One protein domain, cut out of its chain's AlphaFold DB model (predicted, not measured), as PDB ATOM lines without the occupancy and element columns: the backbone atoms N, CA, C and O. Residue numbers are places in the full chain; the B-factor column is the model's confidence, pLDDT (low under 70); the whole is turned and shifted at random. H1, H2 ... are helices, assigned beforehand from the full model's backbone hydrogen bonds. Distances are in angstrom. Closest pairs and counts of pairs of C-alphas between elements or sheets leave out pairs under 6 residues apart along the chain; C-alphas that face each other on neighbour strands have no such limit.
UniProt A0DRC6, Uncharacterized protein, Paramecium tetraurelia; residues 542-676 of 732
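Overview. This is residues 542 to 676 of the 732 residues of an uncharacterized protein of Paramecium tetraurelia (UniProt A0DRC6). Crossed helices make a body with H2 and H4 at its core; kinked H7 crosses both, and the long H1 runs past one side, its residues 546 to 551 sticking out. The hairpin of H5 and H6 lies far from the middle, where H5 packs on residues 566 to 570 of H1. The 135 printed residues include seven named helices, H1 to H7 in order, and no named strand: all helix. The whole is compact, with a radius of gyration of the C-alphas of 14.7 A and spans of 41 by 30 by 30 A.

Arrangement. H1, residues 546 to 570, forms a helical hairpin with H2, residues 575 to 585, at a steep tilt of 39 degrees; their closest C-alphas, Lys 564 and His 575, are 5.5 A apart. H4, residues 599 to 613, touches H2, closest at C-alphas Thr 606 and Ala 578, 6.4 A. H7, residues 641 to 661, touches H4 at a steep tilt of 59 degrees, closest at C-alphas Tyr 645 and Cys 605, 6.4 A. H3, residues 591 to 594, only just touches H7, with 3 pairs of C-alphas within 8 A. H5, residues 620 to 630, and H6, residues 632 to 638, form a hairpin at a shallow tilt of 24 degrees. O i to N i+4 pairs are all within hydrogen-bond range in H1, H2 and H4, 6 of 7 in H5, 12 of 17 in H7 and 0 of 3 in H6, which has 2 of 4 O i to N i+3 pairs; H3 is too short.

Along the chain. H1 runs 35.8 A from C-alpha 546 at (238.421, 245.337, 253.989). H7 spans 24.2 A to C-alpha 661 at (254.630, 224.780, 234.568), with a kink of 73 degrees near residue 650.

Size, cuts and confidence. The printed part has no cut, and no link is long. pLDDT is under 70 at residues 632 to 633 and 669 to 676.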
ATOM      1  N   ASN A 542     246.094 236.230 254.924       73.88
ATOM      2  CA  ASN A 542     245.038 235.466 254.254       73.88
ATOM      3  C   ASN A 542     243.638 236.048 254.512       73.88
ATOM      4  O   ASN A 542     242.675 235.662 253.849       73.88
ATOM      5  N   SER A 543     243.511 236.962 255.476       76.44
ATOM      6  CA  SER A 543     242.267 237.638 255.842       76.44
ATOM      7  C   SER A 543     242.499 239.136 256.073       76.44
ATOM      8  O   SER A 543     242.231 239.623 257.176       76.44
ATOM      9  N   PRO A 544     242.963 239.887 255.051       78.88
ATOM     10  CA  PRO A 544     243.267 241.300 255.223       78.88
ATOM     11  C   PRO A 544     242.015 242.065 255.646       78.88
ATOM     12  O   PRO A 544     240.884 241.663 255.340       78.88
ATOM     13  N   LYS A 545     242.186 243.221 256.288       84.62
ATOM     14  CA  LYS A 545     241.058 244.133 256.531       84.62
ATOM     15  C   LYS A 545     240.429 244.542 255.197       84.62
ATOM     16  O   LYS A 545     241.099 244.555 254.171       84.62
ATOM     17  N   TYR A 546     239.160 244.955 255.206       81.69
ATOM     18  CA  TYR A 546     238.421 245.337 253.989       81.69
ATOM     19  C   TYR A 546     239.229 246.230 253.024       81.69
ATOM     20  O   TYR A 546     239.321 245.960 251.831       81.69
ATOM     21  N   PHE A 547     239.888 247.261 253.556       82.94
ATOM     22  CA  PHE A 547     240.719 248.161 252.758       82.94
ATOM     23  C   PHE A 547     241.948 247.472 252.132       82.94
ATOM     24  O   PHE A 547     242.322 247.745 250.995       82.94
ATOM     25  N   GLU A 548     242.593 246.585 252.879       88.81
ATOM     26  CA  GLU A 548     243.769 245.840 252.432       88.81
ATOM     27  C   GLU A 548     243.384 244.826 251.344       88.81
ATOM     28  O   GLU A 548     244.110 244.678 250.363       88.81
ATOM     29  N   GLN A 549     242.196 244.220 251.446       88.81
ATOM     30  CA  GLN A 549     241.629 243.387 250.380       88.81
ATOM     31  C   GLN A 549     241.423 244.193 249.095       88.81
ATOM     32  O   GLN A 549     241.774 243.729 248.010       88.81
ATOM     33  N   GLU A 550     240.903 245.417 249.207       88.25
ATOM     34  CA  GLU A 550     240.696 246.296 248.055       88.25
ATOM     35  C   GLU A 550     242.021 246.729 247.409       88.25
ATOM     36  O   GLU A 550     242.125 246.781 246.182       88.25
ATOM     37  N   LEU A 551     243.060 246.968 248.217       91.81
ATOM     38  CA  LEU A 551     244.417 247.214 247.727       91.81
ATOM     39  C   LEU A 551     244.948 246.022 246.925       91.81
ATOM     40  O   LEU A 551     245.407 246.210 245.798       91.81
ATOM     41  N   VAL A 552     244.856 244.806 247.472       92.19
ATOM     42  CA  VAL A 552     245.314 243.580 246.796       92.19
ATOM     43  C   VAL A 552     244.540 243.366 245.493       92.19
ATOM     44  O   VAL A 552     245.148 243.115 244.451       92.19
ATOM     45  N   ARG A 553     243.214 243.543 245.521       91.88
ATOM     46  CA  ARG A 553     242.339 243.412 244.348       91.88
ATOM     47  C   ARG A 553     242.717 244.401 243.246       91.88
ATOM     48  O   ARG A 553     242.924 243.999 242.103       91.88
ATOM     49  N   ARG A 554     242.835 245.695 243.567       91.56
ATOM     50  CA  ARG A 554     243.202 246.734 242.586       91.56
ATOM     51  C   ARG A 554     244.610 246.517 242.049       91.56
ATOM     52  O   ARG A 554     244.810 246.608 240.839       91.56
ATOM     53  N   PHE A 555     245.554 246.139 242.907       94.38
ATOM     54  CA  PHE A 555     246.902 245.770 242.489       94.38
ATOM     55  C   PHE A 555     246.897 244.618 241.475       94.38
ATOM     56  O   PHE A 555     247.496 244.744 240.411       94.38
ATOM     57  N   GLN A 556     246.178 243.526 241.753       93.19
ATOM     58  CA  GLN A 556     246.059 242.379 240.842       93.19
ATOM     59  C   GLN A 556     245.408 242.761 239.505       93.19
ATOM     60  O   GLN A 556     245.894 242.359 238.446       93.19
ATOM     61  N   ASN A 557     244.364 243.594 239.528       89.94
ATOM     62  CA  ASN A 557     243.713 244.085 238.311       89.94
ATOM     63  C   ASN A 557     244.688 244.891 237.444       89.94
ATOM     64  O   ASN A 557     244.833 244.645 236.244       89.94
ATOM     65  N   HIS A 558     245.394 245.837 238.061       90.88
ATOM     66  CA  HIS A 558     246.412 246.625 237.382       90.88
ATOM     67  C   HIS A 558     247.564 245.755 236.879       90.88
ATOM     68  O   HIS A 558     248.079 245.997 235.787       90.88
ATOM     69  N   LEU A 559     247.945 244.723 237.636       95.25
ATOM     70  CA  LEU A 559     249.006 243.791 237.273       95.25
ATOM     71  C   LEU A 559     248.630 242.990 236.030       95.25
ATOM     72  O   LEU A 559     249.441 242.890 235.113       95.25
ATOM     73  N   ALA A 560     247.403 242.472 235.956       92.12
ATOM     74  CA  ALA A 560     246.916 241.744 234.789       92.12
ATOM     75  C   ALA A 560     246.979 242.608 233.518       92.12
ATOM     76  O   ALA A 560     247.498 242.176 232.484       92.12
ATOM     77  N   LEU A 561     246.511 243.859 233.610       90.31
ATOM     78  CA  LEU A 561     246.569 244.818 232.506       90.31
ATOM     79  C   LEU A 561     248.018 245.123 232.104       90.31
ATOM     80  O   LEU A 561     248.341 245.081 230.915       90.31
ATOM     81  N   ARG A 562     248.895 245.369 233.085       92.69
ATOM     82  CA  ARG A 562     250.303 245.703 232.845       92.69
ATOM     83  C   ARG A 562     251.077 244.537 232.234       92.69
ATOM     84  O   ARG A 562     251.822 244.735 231.279       92.69
ATOM     85  N   VAL A 563     250.862 243.313 232.717       95.19
ATOM     86  CA  VAL A 563     251.467 242.092 232.160       95.19
ATOM     87  C   VAL A 563     251.053 241.899 230.705       95.19
ATOM     88  O   VAL A 563     251.911 241.655 229.856       95.19
ATOM     89  N   LYS A 564     249.761 242.053 230.395       92.38
ATOM     90  CA  LYS A 564     249.242 241.932 229.026       92.38
ATOM     91  C   LYS A 564     249.826 242.999 228.096       92.38
ATOM     92  O   LYS A 564     250.237 242.679 226.981       92.38
ATOM     93  N   GLU A 565     249.887 244.245 228.556       91.44
ATOM     94  CA  GLU A 565     250.484 245.368 227.827       91.44
ATOM     95  C   GLU A 565     251.967 245.119 227.520       91.44
ATOM     96  O   GLU A 565     252.377 245.186 226.360       91.44
ATOM     97  N   LEU A 566     252.762 244.759 228.531       92.62
ATOM     98  CA  LEU A 566     254.193 244.515 228.356       92.62
ATOM     99  C   LEU A 566     254.473 243.261 227.519       92.62
ATOM    100  O   LEU A 566     255.387 243.282 226.701       92.62
ATOM    101  N   CYS A 567     253.669 242.201 227.642       94.00
ATOM    102  CA  CYS A 567     253.754 241.043 226.747       94.00
ATOM    103  C   CYS A 567     253.515 241.445 225.286       94.00
ATOM    104  O   CYS A 567     254.266 241.018 224.415       94.00
ATOM    105  N   LYS A 568     252.530 242.312 225.009       91.75
ATOM    106  CA  LYS A 568     252.282 242.826 223.651       91.75
ATOM    107  C   LYS A 568     253.476 243.629 223.124       91.75
ATOM    108  O   LYS A 568     253.896 243.417 221.991       91.75
ATOM    109  N   ILE A 569     254.036 244.523 223.941       89.19
ATOM    110  CA  ILE A 569     255.194 245.358 223.568       89.19
ATOM    111  C   ILE A 569     256.436 244.506 223.294       89.19
ATOM    112  O   ILE A 569     257.166 244.755 222.336       89.19
ATOM    113  N   LEU A 570     256.665 243.492 224.128       89.75
ATOM    114  CA  LEU A 570     257.816 242.597 224.036       89.75
ATOM    115  C   LEU A 570     257.587 241.404 223.098       89.75
ATOM    116  O   LEU A 570     258.492 240.588 222.949       89.75
ATOM    117  N   GLN A 571     256.410 241.313 222.468       91.19
ATOM    118  CA  GLN A 571     256.014 240.241 221.549       91.19
ATOM    119  C   GLN A 571     256.103 238.843 222.187       91.19
ATOM    120  O   GLN A 571     256.657 237.909 221.613       91.19
ATOM    121  N   LEU A 572     255.571 238.703 223.405       92.00
ATOM    122  CA  LEU A 572     255.600 237.466 224.186       92.00
ATOM    123  C   LEU A 572     254.191 236.891 224.372       92.00
ATOM    124  O   LEU A 572     253.275 237.580 224.817       92.00
ATOM    125  N   GLU A 573     254.036 235.591 224.143       93.00
ATOM    126  CA  GLU A 573     252.773 234.862 224.339       93.00
ATOM    127  C   GLU A 573     252.734 234.129 225.692       93.00
ATOM    128  O   GLU A 573     252.443 232.942 225.773       93.00
ATOM    129  N   ILE A 574     253.071 234.833 226.779       93.12
ATOM    130  CA  ILE A 574     253.192 234.241 228.130       93.12
ATOM    131  C   ILE A 574     252.364 234.971 229.196       93.12
ATOM    132  O   ILE A 574     252.628 234.818 230.385       93.12
ATOM    133  N   HIS A 575     251.387 235.789 228.798       93.00
ATOM    134  CA  HIS A 575     250.681 236.702 229.706       93.00
ATOM    135  C   HIS A 575     249.973 235.985 230.869       93.00
ATOM    136  O   HIS A 575     250.200 236.358 232.017       93.00
ATOM    137  N   ASP A 576     249.195 234.929 230.602       90.75
ATOM    138  CA  ASP A 576     248.503 234.146 231.644       90.75
ATOM    139  C   ASP A 576     249.496 233.466 232.600       90.75
ATOM    140  O   ASP A 576     249.352 233.516 233.824       90.75
ATOM    141  N   PHE A 577     250.564 232.884 232.044       93.31
ATOM    142  CA  PHE A 577     251.615 232.234 232.825       93.31
ATOM    143  C   PHE A 577     252.328 233.243 233.731       93.31
ATOM    144  O   PHE A 577     252.482 233.015 234.930       93.31
ATOM    145  N   ALA A 578     252.757 234.375 233.173       94.62
ATOM    146  CA  ALA A 578     253.485 235.394 233.911       94.62
ATOM    147  C   ALA A 578     252.624 236.038 234.999       94.62
ATOM    148  O   ALA A 578     253.096 236.212 236.120       94.62
ATOM    149  N   TYR A 579     251.356 236.325 234.701       95.44
ATOM    150  CA  TYR A 579     250.404 236.801 235.699       95.44
ATOM    151  C   TYR A 579     250.255 235.800 236.852       95.44
ATOM    152  O   TYR A 579     250.373 236.181 238.015       95.44
ATOM    153  N   SER A 580     250.097 234.510 236.535       93.50
ATOM    154  CA  SER A 580     250.018 233.438 237.536       93.50
ATOM    155  C   SER A 580     251.265 233.370 238.414       93.50
ATOM    156  O   SER A 580     251.147 233.268 239.632       93.50
ATOM    157  N   ALA A 581     252.454 233.469 237.812       94.25
ATOM    158  CA  ALA A 581     253.730 233.422 238.525       94.25
ATOM    159  C   ALA A 581     253.894 234.570 239.511       94.25
ATOM    160  O   ALA A 581     254.313 234.353 240.648       94.25
ATOM    161  N   ILE A 582     253.509 235.779 239.110       95.94
ATOM    162  CA  ILE A 582     253.575 236.931 240.003       95.94
ATOM    163  C   ILE A 582     252.527 236.794 241.111       95.94
ATOM    164  O   ILE A 582     252.858 236.994 242.272       95.94
ATOM    165  N   CYS A 583     251.291 236.400 240.797       93.56
ATOM    166  CA  CYS A 583     250.254 236.193 241.812       93.56
ATOM    167  C   CYS A 583     250.636 235.118 242.838       93.56
ATOM    168  O   CYS A 583     250.391 235.308 244.026       93.56
ATOM    169  N   GLU A 584     251.265 234.023 242.405       93.06
ATOM    170  CA  GLU A 584     251.765 232.982 243.306       93.06
ATOM    171  C   GLU A 584     252.882 233.515 244.211       93.06
ATOM    172  O   GLU A 584     252.837 233.312 245.423       93.06
ATOM    173  N   PHE A 585     253.829 234.279 243.658       94.56
ATOM    174  CA  PHE A 585     254.856 234.960 244.451       94.56
ATOM    175  C   PHE A 585     254.249 235.911 245.493       94.56
ATOM    176  O   PHE A 585     254.677 235.933 246.648       94.56
ATOM    177  N   MET A 586     253.210 236.658 245.116       93.81
ATOM    178  CA  MET A 586     252.544 237.613 246.003       93.81
ATOM    179  C   MET A 586     251.771 236.958 247.158       93.81
ATOM    180  O   MET A 586     251.391 237.684 248.070       93.81
ATOM    181  N   LYS A 587     251.574 235.630 247.186       90.94
ATOM    182  CA  LYS A 587     251.020 234.922 248.362       90.94
ATOM    183  C   LYS A 587     252.018 234.815 249.514       90.94
ATOM    184  O   LYS A 587     251.630 234.706 250.673       90.94
ATOM    185  N   ASN A 588     253.314 234.821 249.209       90.56
ATOM    186  CA  ASN A 588     254.371 234.812 250.215       90.56
ATOM    187  C   ASN A 588     255.513 235.751 249.806       90.56
ATOM    188  O   ASN A 588     256.637 235.302 249.551       90.56
ATOM    189  N   PRO A 589     255.240 237.064 249.728       91.12
ATOM    190  CA  PRO A 589     256.189 238.007 249.172       91.12
ATOM    191  C   PRO A 589     257.401 238.165 250.095       91.12
ATOM    192  O   PRO A 589     257.294 238.182 251.330       91.12
ATOM    193  N   LYS A 590     258.575 238.321 249.478       93.19
ATOM    194  CA  LYS A 590     259.836 238.591 250.171       93.19
ATOM    195  C   LYS A 590     260.171 240.071 250.111       93.19
ATOM    196  O   LYS A 590     260.234 240.667 249.036       93.19
ATOM    197  N   LEU A 591     260.439 240.656 251.277       93.19
ATOM    198  CA  LEU A 591     260.785 242.071 251.385       93.19
ATOM    199  C   LEU A 591     262.042 242.420 250.583       93.19
ATOM    200  O   LEU A 591     262.071 243.450 249.927       93.19
ATOM    201  N   GLU A 592     263.064 241.566 250.603       93.25
ATOM    202  CA  GLU A 592     264.328 241.807 249.891       93.25
ATOM    203  C   GLU A 592     264.175 241.885 248.364       93.25
ATOM    204  O   GLU A 592     264.947 242.583 247.703       93.25
ATOM    205  N   VAL A 593     263.148 241.229 247.816       93.50
ATOM    206  CA  VAL A 593     262.821 241.244 246.385       93.50
ATOM    207  C   VAL A 593     262.021 242.489 246.005       93.50
ATOM    208  O   VAL A 593     262.194 242.997 244.900       93.50
ATOM    209  N   LEU A 594     261.149 242.980 246.891       94.81
ATOM    210  CA  LEU A 594     260.184 244.043 246.581       94.81
ATOM    211  C   LEU A 594     260.580 245.434 247.090       94.81
ATOM    212  O   LEU A 594     260.055 246.431 246.605       94.81
ATOM    213  N   LYS A 595     261.479 245.525 248.071       94.12
ATOM    214  CA  LYS A 595     261.888 246.803 248.661       94.12
ATOM    215  C   LYS A 595     262.760 247.605 247.694       94.12
ATOM    216  O   LYS A 595     263.751 247.083 247.188       94.12
ATOM    217  N   ASP A 596     262.436 248.891 247.539       92.38
ATOM    218  CA  ASP A 596     263.181 249.857 246.717       92.38
ATOM    219  C   ASP A 596     263.236 249.461 245.227       92.38
ATOM    220  O   ASP A 596     264.203 249.752 244.522       92.38
ATOM    221  N   VAL A 597     262.191 248.780 244.743       91.81
ATOM    222  CA  VAL A 597     262.097 248.254 243.375       91.81
ATOM    223  C   VAL A 597     260.896 248.857 242.651       91.81
ATOM    224  O   VAL A 597     259.798 248.941 243.195       91.81
ATOM    225  N   ILE A 598     261.097 249.233 241.386       92.94
ATOM    226  CA  ILE A 598     259.993 249.518 240.464       92.94
ATOM    227  C   ILE A 598     259.402 248.178 240.042       92.94
ATOM    228  O   ILE A 598     260.121 247.341 239.498       92.94
ATOM    229  N   PHE A 599     258.107 247.974 240.249       95.50
ATOM    230  CA  PHE A 599     257.465 246.674 240.073       95.50
ATOM    231  C   PHE A 599     257.538 246.146 238.629       95.50
ATOM    232  O   PHE A 599     257.618 244.939 238.418       95.50
ATOM    233  N   ASP A 600     257.628 247.020 237.624       95.75
ATOM    234  CA  ASP A 600     257.923 246.618 236.241       95.75
ATOM    235  C   ASP A 600     259.223 245.792 236.127       95.75
ATOM    236  O   ASP A 600     259.310 244.894 235.293       95.75
ATOM    237  N   THR A 601     260.208 246.019 237.001       95.81
ATOM    238  CA  THR A 601     261.441 245.214 237.093       95.81
ATOM    239  C   THR A 601     261.121 243.765 237.459       95.81
ATOM    240  O   THR A 601     261.666 242.840 236.857       95.81
ATOM    241  N   VAL A 602     260.194 243.559 238.402       96.69
ATOM    242  CA  VAL A 602     259.686 242.241 238.826       96.69
ATOM    243  C   VAL A 602     258.977 241.561 237.652       96.69
ATOM    244  O   VAL A 602     259.236 240.391 237.364       96.69
ATOM    245  N   ILE A 603     258.136 242.301 236.918       96.94
ATOM    246  CA  ILE A 603     257.409 241.787 235.746       96.94
ATOM    247  C   ILE A 603     258.387 241.347 234.646       96.94
ATOM    248  O   ILE A 603     258.320 240.214 234.166       96.94
ATOM    249  N   VAL A 604     259.339 242.206 234.274       96.62
ATOM    250  CA  VAL A 604     260.329 241.912 233.225       96.62
ATOM    251  C   VAL A 604     261.243 240.748 233.627       96.62
ATOM    252  O   VAL A 604     261.527 239.879 232.798       96.62
ATOM    253  N   CYS A 605     261.670 240.676 234.891       97.19
ATOM    254  CA  CYS A 605     262.435 239.533 235.398       97.19
ATOM    255  C   CYS A 605     261.616 238.238 235.353       97.19
ATOM    256  O   CYS A 605     262.151 237.197 234.968       97.19
ATOM    257  N   THR A 606     260.316 238.302 235.654       96.88
ATOM    258  CA  THR A 606     259.405 237.154 235.531       96.88
ATOM    259  C   THR A 606     259.361 236.646 234.091       96.88
ATOM    260  O   THR A 606     259.548 235.453 233.852       96.88
ATOM    261  N   PHE A 607     259.195 237.545 233.112       96.75
ATOM    262  CA  PHE A 607     259.221 237.174 231.694       96.75
ATOM    263  C   PHE A 607     260.537 236.501 231.313       96.75
ATOM    264  O   PHE A 607     260.540 235.486 230.620       96.75
ATOM    265  N   TYR A 608     261.655 237.037 231.798       95.94
ATOM    266  CA  TYR A 608     262.975 236.491 231.519       95.94
ATOM    267  C   TYR A 608     263.157 235.066 232.074       95.94
ATOM    268  O   TYR A 608     263.642 234.196 231.345       95.94
ATOM    269  N   VAL A 609     262.733 234.792 233.319       95.25
ATOM    270  CA  VAL A 609     262.787 233.433 233.902       95.25
ATOM    271  C   VAL A 609     261.921 232.461 233.105       95.25
ATOM    272  O   VAL A 609     262.385 231.368 232.785       95.25
ATOM    273  N   ILE A 610     260.689 232.847 232.758       94.56
ATOM    274  CA  ILE A 610     259.759 231.987 232.007       94.56
ATOM    275  C   ILE A 610     260.336 231.646 230.632       94.56
ATOM    276  O   ILE A 610     260.353 230.484 230.236       94.56
ATOM    277  N   GLN A 611     260.880 232.635 229.922       93.81
ATOM    278  CA  GLN A 611     261.475 232.396 228.610       93.81
ATOM    279  C   GLN A 611     262.709 231.489 228.688       93.81
ATOM    280  O   GLN A 611     262.851 230.573 227.876       93.81
ATOM    281  N   LYS A 612     263.558 231.654 229.713       92.06
ATOM    282  CA  LYS A 612     264.651 230.705 229.980       92.06
ATOM    283  C   LYS A 612     264.144 229.300 230.299       92.06
ATOM    284  O   LYS A 612     264.736 228.326 229.837       92.06
ATOM    285  N   HIS A 613     263.053 229.180 231.055       90.19
ATOM    286  CA  HIS A 613     262.420 227.895 231.348       90.19
ATOM    287  C   HIS A 613     261.904 227.212 230.069       90.19
ATOM    288  O   HIS A 613     262.099 226.013 229.883       90.19
ATOM    289  N   HIS A 614     261.359 227.985 229.125       90.50
ATOM    290  CA  HIS A 614     260.945 227.519 227.795       90.50
ATOM    291  C   HIS A 614     262.109 227.296 226.814       90.50
ATOM    292  O   HIS A 614     261.885 227.139 225.615       90.50
ATOM    293  N   LYS A 615     263.356 227.261 227.306       89.12
ATOM    294  CA  LYS A 615     264.581 227.079 226.510       89.12
ATOM    295  C   LYS A 615     264.780 228.144 225.424       89.12
ATOM    296  O   LYS A 615     265.524 227.917 224.473       89.12
ATOM    297  N   GLN A 616     264.157 229.312 225.573       88.75
ATOM    298  CA  GLN A 616     264.490 230.479 224.767       88.75
ATOM    299  C   GLN A 616     265.720 231.179 225.357       88.75
ATOM    300  O   GLN A 616     266.024 231.056 226.546       88.75
ATOM    301  N   SER A 617     266.427 231.947 224.530       84.06
ATOM    302  CA  SER A 617     267.611 232.717 224.928       84.06
ATOM    303  C   SER A 617     267.321 234.227 224.922       84.06
ATOM    304  O   SER A 617     267.867 234.951 224.082       84.06
ATOM    305  N   PRO A 618     266.441 234.734 225.812       86.81
ATOM    306  CA  PRO A 618     266.135 236.158 225.869       86.81
ATOM    307  C   PRO A 618     267.354 236.960 226.343       86.81
ATOM    308  O   PRO A 618     268.187 236.485 227.122       86.81
ATOM    309  N   SER A 619     267.421 238.222 225.924       89.69
ATOM    310  CA  SER A 619     268.401 239.198 226.401       89.69
ATOM    311  C   SER A 619     267.679 240.380 227.036       89.69
ATOM    312  O   SER A 619     266.768 240.950 226.430       89.69
ATOM    313  N   PHE A 620     268.120 240.798 228.227       91.00
ATOM    314  CA  PHE A 620     267.614 242.019 228.855       91.00
ATOM    315  C   PHE A 620     267.847 243.254 227.979       91.00
ATOM    316  O   PHE A 620     267.028 244.164 228.007       91.00
ATOM    317  N   ASN A 621     268.894 243.270 227.142       86.00
ATOM    318  CA  ASN A 621     269.123 244.370 226.200       86.00
ATOM    319  C   ASN A 621     268.019 244.445 225.139       86.00
ATOM    320  O   ASN A 621     267.584 245.541 224.788       86.00
ATOM    321  N   SER A 622     267.526 243.296 224.666       87.12
ATOM    322  CA  SER A 622     266.405 243.243 223.722       87.12
ATOM    323  C   SER A 622     265.117 243.755 224.367       87.12
ATOM    324  O   SER A 622     264.414 244.569 223.769       87.12
ATOM    325  N   PHE A 623     264.845 243.348 225.611       91.62
ATOM    326  CA  PHE A 623     263.702 243.861 226.369       91.62
ATOM    327  C   PHE A 623     263.817 245.361 226.640       91.62
ATOM    328  O   PHE A 623     262.853 246.080 226.414       91.62
ATOM    329  N   ASN A 624     264.994 245.849 227.037       87.75
ATOM    330  CA  ASN A 624     265.236 247.267 227.286       87.75
ATOM    331  C   ASN A 624     264.990 248.106 226.026       87.75
ATOM    332  O   ASN A 624     264.283 249.109 226.083       87.75
ATOM    333  N   LYS A 625     265.512 247.674 224.869       82.06
ATOM    334  CA  LYS A 625     265.321 248.370 223.587       82.06
ATOM    335  C   LYS A 625     263.840 248.500 223.219       82.06
ATOM    336  O   LYS A 625     263.403 249.575 222.821       82.06
ATOM    337  N   LEU A 626     263.068 247.422 223.357       83.25
ATOM    338  CA  LEU A 626     261.630 247.448 223.076       83.25
ATOM    339  C   LEU A 626     260.849 248.246 224.126       83.25
ATOM    340  O   LEU A 626     260.006 249.052 223.762       83.25
ATOM    341  N   TYR A 627     261.150 248.078 225.412       87.25
ATOM    342  CA  TYR A 627     260.463 248.769 226.503       87.25
ATOM    343  C   TYR A 627     260.652 250.291 226.429       87.25
ATOM    344  O   TYR A 627     259.683 251.049 226.457       87.25
ATOM    345  N   THR A 628     261.896 250.750 226.274       80.25
ATOM    346  CA  THR A 628     262.244 252.182 226.222       80.25
ATOM    347  C   THR A 628     261.703 252.899 224.992       80.25
ATOM    348  O   THR A 628     261.521 254.113 225.050       80.25
ATOM    349  N   LYS A 629     261.370 252.166 223.919       75.81
ATOM    350  CA  LYS A 629     260.645 252.714 222.765       75.81
ATOM    351  C   LYS A 629     259.255 253.235 223.151       75.81
ATOM    352  O   LYS A 629     258.787 254.191 222.549       75.81
ATOM    353  N   TYR A 630     258.604 252.616 224.137       78.44
ATOM    354  CA  TYR A 630     257.258 252.991 224.592       78.44
ATOM    355  C   TYR A 630     257.268 253.774 225.914       78.44
ATOM    356  O   TYR A 630     256.392 254.605 226.131       78.44
ATOM    357  N   TYR A 631     258.264 253.551 226.779       80.50
ATOM    358  CA  TYR A 631     258.393 254.211 228.086       80.50
ATOM    359  C   TYR A 631     259.774 254.851 228.259       80.50
ATOM    360  O   TYR A 631     260.549 254.490 229.148       80.50
ATOM    361  N   SER A 632     260.094 255.827 227.409       68.31
ATOM    362  CA  SER A 632     261.397 256.515 227.404       68.31
ATOM    363  C   SER A 632     261.772 257.138 228.757       68.31
ATOM    364  O   SER A 632     262.953 257.206 229.103       68.31
ATOM    365  N   GLN A 633     260.773 257.530 229.553       68.00
ATOM    366  CA  GLN A 633     260.935 258.137 230.877       68.00
ATOM    367  C   GLN A 633     261.187 257.114 232.004       68.00
ATOM    368  O   GLN A 633     261.606 257.497 233.093       68.00
ATOM    369  N   GLN A 634     260.986 255.812 231.765       75.81
ATOM    370  CA  GLN A 634     261.078 254.753 232.787       75.81
ATOM    371  C   GLN A 634     262.335 253.878 232.637       75.81
ATOM    372  O   GLN A 634     262.344 252.702 232.994       75.81
ATOM    373  N   LYS A 635     263.448 254.455 232.158       76.19
ATOM    374  CA  LYS A 635     264.741 253.744 232.008       76.19
ATOM    375  C   LYS A 635     265.249 253.118 233.313       76.19
ATOM    376  O   LYS A 635     265.993 252.143 233.270       76.19
ATOM    377  N   GLN A 636     264.819 253.649 234.461       83.44
ATOM    378  CA  GLN A 636     265.180 253.146 235.788       83.44
ATOM    379  C   GLN A 636     264.808 251.670 236.004       83.44
ATOM    380  O   GLN A 636     265.482 251.005 236.782       83.44
ATOM    381  N   VAL A 637     263.816 251.139 235.276       87.19
ATOM    382  CA  VAL A 637     263.417 249.719 235.330       87.19
ATOM    383  C   VAL A 637     264.564 248.773 234.964       87.19
ATOM    384  O   VAL A 637     264.676 247.685 235.519       87.19
ATOM    385  N   PHE A 638     265.442 249.177 234.043       88.56
ATOM    386  CA  PHE A 638     266.560 248.341 233.593       88.56
ATOM    387  C   PHE A 638     267.882 248.671 234.298       88.56
ATOM    388  O   PHE A 638     268.892 247.997 234.071       88.56
ATOM    389  N   THR A 639     267.902 249.675 235.178       85.50
ATOM    390  CA  THR A 639     269.101 250.032 235.940       85.50
ATOM    391  C   THR A 639     269.448 248.899 236.900       85.50
ATOM    392  O   THR A 639     268.684 248.602 237.810       85.50
ATOM    393  N   ARG A 640     270.611 248.265 236.701       88.62
ATOM    394  CA  ARG A 640     271.081 247.117 237.505       88.62
ATOM    395  C   ARG A 640     270.114 245.923 237.520       88.62
ATOM    396  O   ARG A 640     270.174 245.093 238.422       88.62
ATOM    397  N   ILE A 641     269.267 245.779 236.495       93.38
ATOM    398  CA  ILE A 641     268.299 244.670 236.416       93.38
ATOM    399  C   ILE A 641     268.974 243.293 236.427       93.38
ATOM    400  O   ILE A 641     268.426 242.349 236.979       93.38
ATOM    401  N   VAL A 642     270.181 243.176 235.861       92.88
ATOM    402  CA  VAL A 642     270.946 241.918 235.835       92.88
ATOM    403  C   VAL A 642     271.434 241.529 237.232       92.88
ATOM    404  O   VAL A 642     271.307 240.369 237.615       92.88
ATOM    405  N   GLU A 643     271.956 242.492 237.995       92.62
ATOM    406  CA  GLU A 643     272.370 242.296 239.393       92.62
ATOM    407  C   GLU A 643     271.150 241.924 240.242       92.62
ATOM    408  O   GLU A 643     271.133 240.878 240.883       92.62
ATOM    409  N   TYR A 644     270.069 242.708 240.144       95.44
ATOM    410  CA  TYR A 644     268.804 242.418 240.822       95.44
ATOM    411  C   TYR A 644     268.279 241.007 240.511       95.44
ATOM    412  O   TYR A 644     267.890 240.265 241.418       95.44
ATOM    413  N   TYR A 645     268.298 240.625 239.232       96.50
ATOM    414  CA  TYR A 645     267.838 239.323 238.771       96.50
ATOM    415  C   TYR A 645     268.632 238.177 239.407       96.50
ATOM    416  O   TYR A 645     268.035 237.244 239.943       96.50
ATOM    417  N   ASN A 646     269.964 238.241 239.342       94.19
ATOM    418  CA  ASN A 646     270.829 237.165 239.820       94.19
ATOM    419  C   ASN A 646     270.859 237.085 241.350       94.19
ATOM    420  O   ASN A 646     270.786 235.985 241.894       94.19
ATOM    421  N   ASP A 647     270.931 238.234 242.026       94.12
ATOM    422  CA  ASP A 647     271.235 238.291 243.457       94.12
ATOM    423  C   ASP A 647     269.988 238.170 244.335       94.12
ATOM    424  O   ASP A 647     270.067 237.653 245.447       94.12
ATOM    425  N   ARG A 648     268.834 238.660 243.858       93.75
ATOM    426  CA  ARG A 648     267.603 238.749 244.665       93.75
ATOM    427  C   ARG A 648     266.444 237.945 244.091       93.75
ATOM    428  O   ARG A 648     265.729 237.289 244.836       93.75
ATOM    429  N   PHE A 649     266.233 238.003 242.779       95.25
ATOM    430  CA  PHE A 649     264.989 237.524 242.167       95.25
ATOM    431  C   PHE A 649     264.992 236.026 241.820       95.25
ATOM    432  O   PHE A 649     264.015 235.320 242.072       95.25
ATOM    433  N   LEU A 650     266.072 235.529 241.207       94.19
ATOM    434  CA  LEU A 650     266.101 234.209 240.566       94.19
ATOM    435  C   LEU A 650     265.814 233.058 241.533       94.19
ATOM    436  O   LEU A 650     265.130 232.108 241.153       94.19
ATOM    437  N   ASN A 651     266.352 233.120 242.749       89.94
ATOM    438  CA  ASN A 651     266.204 232.040 243.722       89.94
ATOM    439  C   ASN A 651     264.747 231.884 244.172       89.94
ATOM    440  O   ASN A 651     264.265 230.760 244.254       89.94
ATOM    441  N   GLU A 652     264.029 232.994 244.340       89.06
ATOM    442  CA  GLU A 652     262.624 232.982 244.753       89.06
ATOM    443  C   GLU A 652     261.689 232.537 243.618       89.06
ATOM    444  O   GLU A 652     260.762 231.759 243.825       89.06
ATOM    445  N   PHE A 653     261.937 232.990 242.385       90.94
ATOM    446  CA  PHE A 653     261.020 232.738 241.266       90.94
ATOM    447  C   PHE A 653     261.257 231.420 240.526       90.94
ATOM    448  O   PHE A 653     260.361 230.946 239.823       90.94
ATOM    449  N   ARG A 654     262.437 230.798 240.654       88.75
ATOM    450  CA  ARG A 654     262.762 229.550 239.941       88.75
ATOM    451  C   ARG A 654     261.777 228.430 240.269       88.75
ATOM    452  O   ARG A 654     261.328 227.734 239.359       88.75
ATOM    453  N   ASP A 655     261.459 228.250 241.545       87.75
ATOM    454  CA  ASP A 655     260.601 227.148 241.980       87.75
ATOM    455  C   ASP A 655     259.118 227.443 241.728       87.75
ATOM    456  O   ASP A 655     258.371 226.531 241.374       87.75
ATOM    457  N   ILE A 656     258.722 228.719 241.758       91.31
ATOM    458  CA  ILE A 656     257.382 229.178 241.361       91.31
ATOM    459  C   ILE A 656     257.126 228.904 239.876       91.31
ATOM    460  O   ILE A 656     256.085 228.372 239.497       91.31
ATOM    461  N   VAL A 657     258.085 229.225 239.002       90.00
ATOM    462  CA  VAL A 657     257.923 228.965 237.563       90.00
ATOM    463  C   VAL A 657     257.831 227.461 237.285       90.00
ATOM    464  O   VAL A 657     257.009 227.038 236.471       90.00
ATOM    465  N   LYS A 658     258.606 226.628 237.992       88.56
ATOM    466  CA  LYS A 658     258.493 225.164 237.878       88.56
ATOM    467  C   LYS A 658     257.141 224.642 238.364       88.56
ATOM    468  O   LYS A 658     256.571 223.779 237.703       88.56
ATOM    469  N   SER A 659     256.632 225.137 239.495       88.44
ATOM    470  CA  SER A 659     255.351 224.674 240.045       88.44
ATOM    471  C   SER A 659     254.189 225.010 239.111       88.44
ATOM    472  O   SER A 659     253.362 224.145 238.834       88.44
ATOM    473  N   ILE A 660     254.182 226.215 238.539       87.06
ATOM    474  CA  ILE A 660     253.150 226.652 237.590       87.06
ATOM    475  C   ILE A 660     253.260 225.925 236.256       87.06
ATOM    476  O   ILE A 660     252.233 225.607 235.674       87.06
ATOM    477  N   SER A 661     254.467 225.587 235.791       83.12
ATOM    478  CA  SER A 661     254.630 224.780 234.568       83.12
ATOM    479  C   SER A 661     253.950 223.413 234.663       83.12
ATOM    480  O   SER A 661     253.562 222.849 233.644       83.12
ATOM    481  N   ASN A 662     253.803 222.890 235.882       79.69
ATOM    482  CA  ASN A 662     253.130 221.624 236.156       79.69
ATOM    483  C   ASN A 662     251.627 221.797 236.458       79.69
ATOM    484  O   ASN A 662     250.919 220.801 236.594       79.69
ATOM    485  N   ALA A 663     251.139 223.035 236.580       75.69
ATOM    486  CA  ALA A 663     249.751 223.381 236.882       75.69
ATOM    487  C   ALA A 663     249.070 224.061 235.677       75.69
ATOM    488  O   ALA A 663     249.728 224.500 234.736       75.69
ATOM    489  N   GLN A 664     247.736 224.170 235.687       74.31
ATOM    490  CA  GLN A 664     247.056 225.046 234.726       74.31
ATOM    491  C   GLN A 664     247.245 226.515 235.146       74.31
ATOM    492  O   GLN A 664     246.924 226.848 236.289       74.31
ATOM    493  N   PRO A 665     247.747 227.399 234.258       75.44
ATOM    494  CA  PRO A 665     247.862 228.823 234.550       75.44
ATOM    495  C   PRO A 665     246.500 229.447 234.868       75.44
ATOM    496  O   PRO A 665     245.480 229.081 234.282       75.44
ATOM    497  N   LEU A 666     246.489 230.442 235.752       72.62
ATOM    498  CA  LEU A 666     245.351 231.337 235.909       72.62
ATOM    499  C   LEU A 666     245.165 232.108 234.600       72.62
ATOM    500  O   LEU A 666     246.033 232.876 234.184       72.62
ATOM    501  N   HIS A 667     244.013 231.918 233.964       75.00
ATOM    502  CA  HIS A 667     243.635 232.726 232.815       75.00
ATOM    503  C   HIS A 667     243.345 234.151 233.259       75.00
ATOM    504  O   HIS A 667     242.541 234.354 234.168       75.00
ATOM    505  N   ILE A 668     243.936 235.133 232.579       70.81
ATOM    506  CA  ILE A 668     243.501 236.519 232.692       70.81
ATOM    507  C   ILE A 668     242.076 236.584 232.106       70.81
ATOM    508  O   ILE A 668     241.885 236.274 230.926       70.81
ATOM    509  N   PRO A 669     241.050 236.969 232.889       64.00
ATOM    510  CA  PRO A 669     239.687 237.122 232.391       64.00
ATOM    511  C   PRO A 669     239.623 237.914 231.079       64.00
ATOM    512  O   PRO A 669     240.147 239.023 230.969       64.00
ATOM    513  N   LYS A 670     238.952 237.343 230.068       50.88
ATOM    514  CA  LYS A 670     238.863 237.918 228.709       50.88
ATOM    515  C   LYS A 670     238.180 239.292 228.680       50.88
ATOM    516  O   LYS A 670     238.523 240.110 227.830       50.88
ATOM    517  N   ASN A 671     237.292 239.550 229.642       47.75
ATOM    518  CA  ASN A 671     236.558 240.805 229.822       47.75
ATOM    519  C   ASN A 671     236.983 241.495 231.125       47.75
ATOM    520  O   ASN A 671     236.150 241.803 231.974       47.75
ATOM    521  N   PHE A 672     238.289 241.679 231.320       46.38
ATOM    522  CA  PHE A 672     238.791 242.478 232.433       46.38
ATOM    523  C   PHE A 672     238.522 243.966 232.161       46.38
ATOM    524  O   PHE A 672     239.393 244.717 231.727       46.38
ATOM    525  N   GLU A 673     237.283 244.390 232.381       43.62
ATOM    526  CA  GLU A 673     236.992 245.791 232.645       43.62
ATOM    527  C   GLU A 673     237.449 246.045 234.078       43.62
ATOM    528  O   GLU A 673     237.073 245.314 234.998       43.62
ATOM    529  N   CYS A 674     238.337 247.021 234.270       39.84
ATOM    530  CA  CYS A 674     238.691 247.481 235.604       39.84
ATOM    531  C   CYS A 674     237.393 247.993 236.234       39.84
ATOM    532  O   CYS A 674     236.974 249.110 235.942       39.84
ATOM    533  N   GLN A 675     236.705 247.138 236.997       37.59
ATOM    534  CA  GLN A 675     235.470 247.512 237.671       37.59
ATOM    535  C   GLN A 675     235.788 248.742 238.511       37.59
ATOM    536  O   GLN A 675     236.742 248.704 239.302       37.59
ATOM    537  N   SER A 676     235.025 249.821 238.296       36.25
ATOM    538  CA  SER A 676     235.116 251.021 239.123       36.25
ATOM    539  C   SER A 676     235.142 250.611 240.595       36.25
ATOM    540  O   SER A 676     234.484 249.631 240.965       36.25
TER     541      SER A 676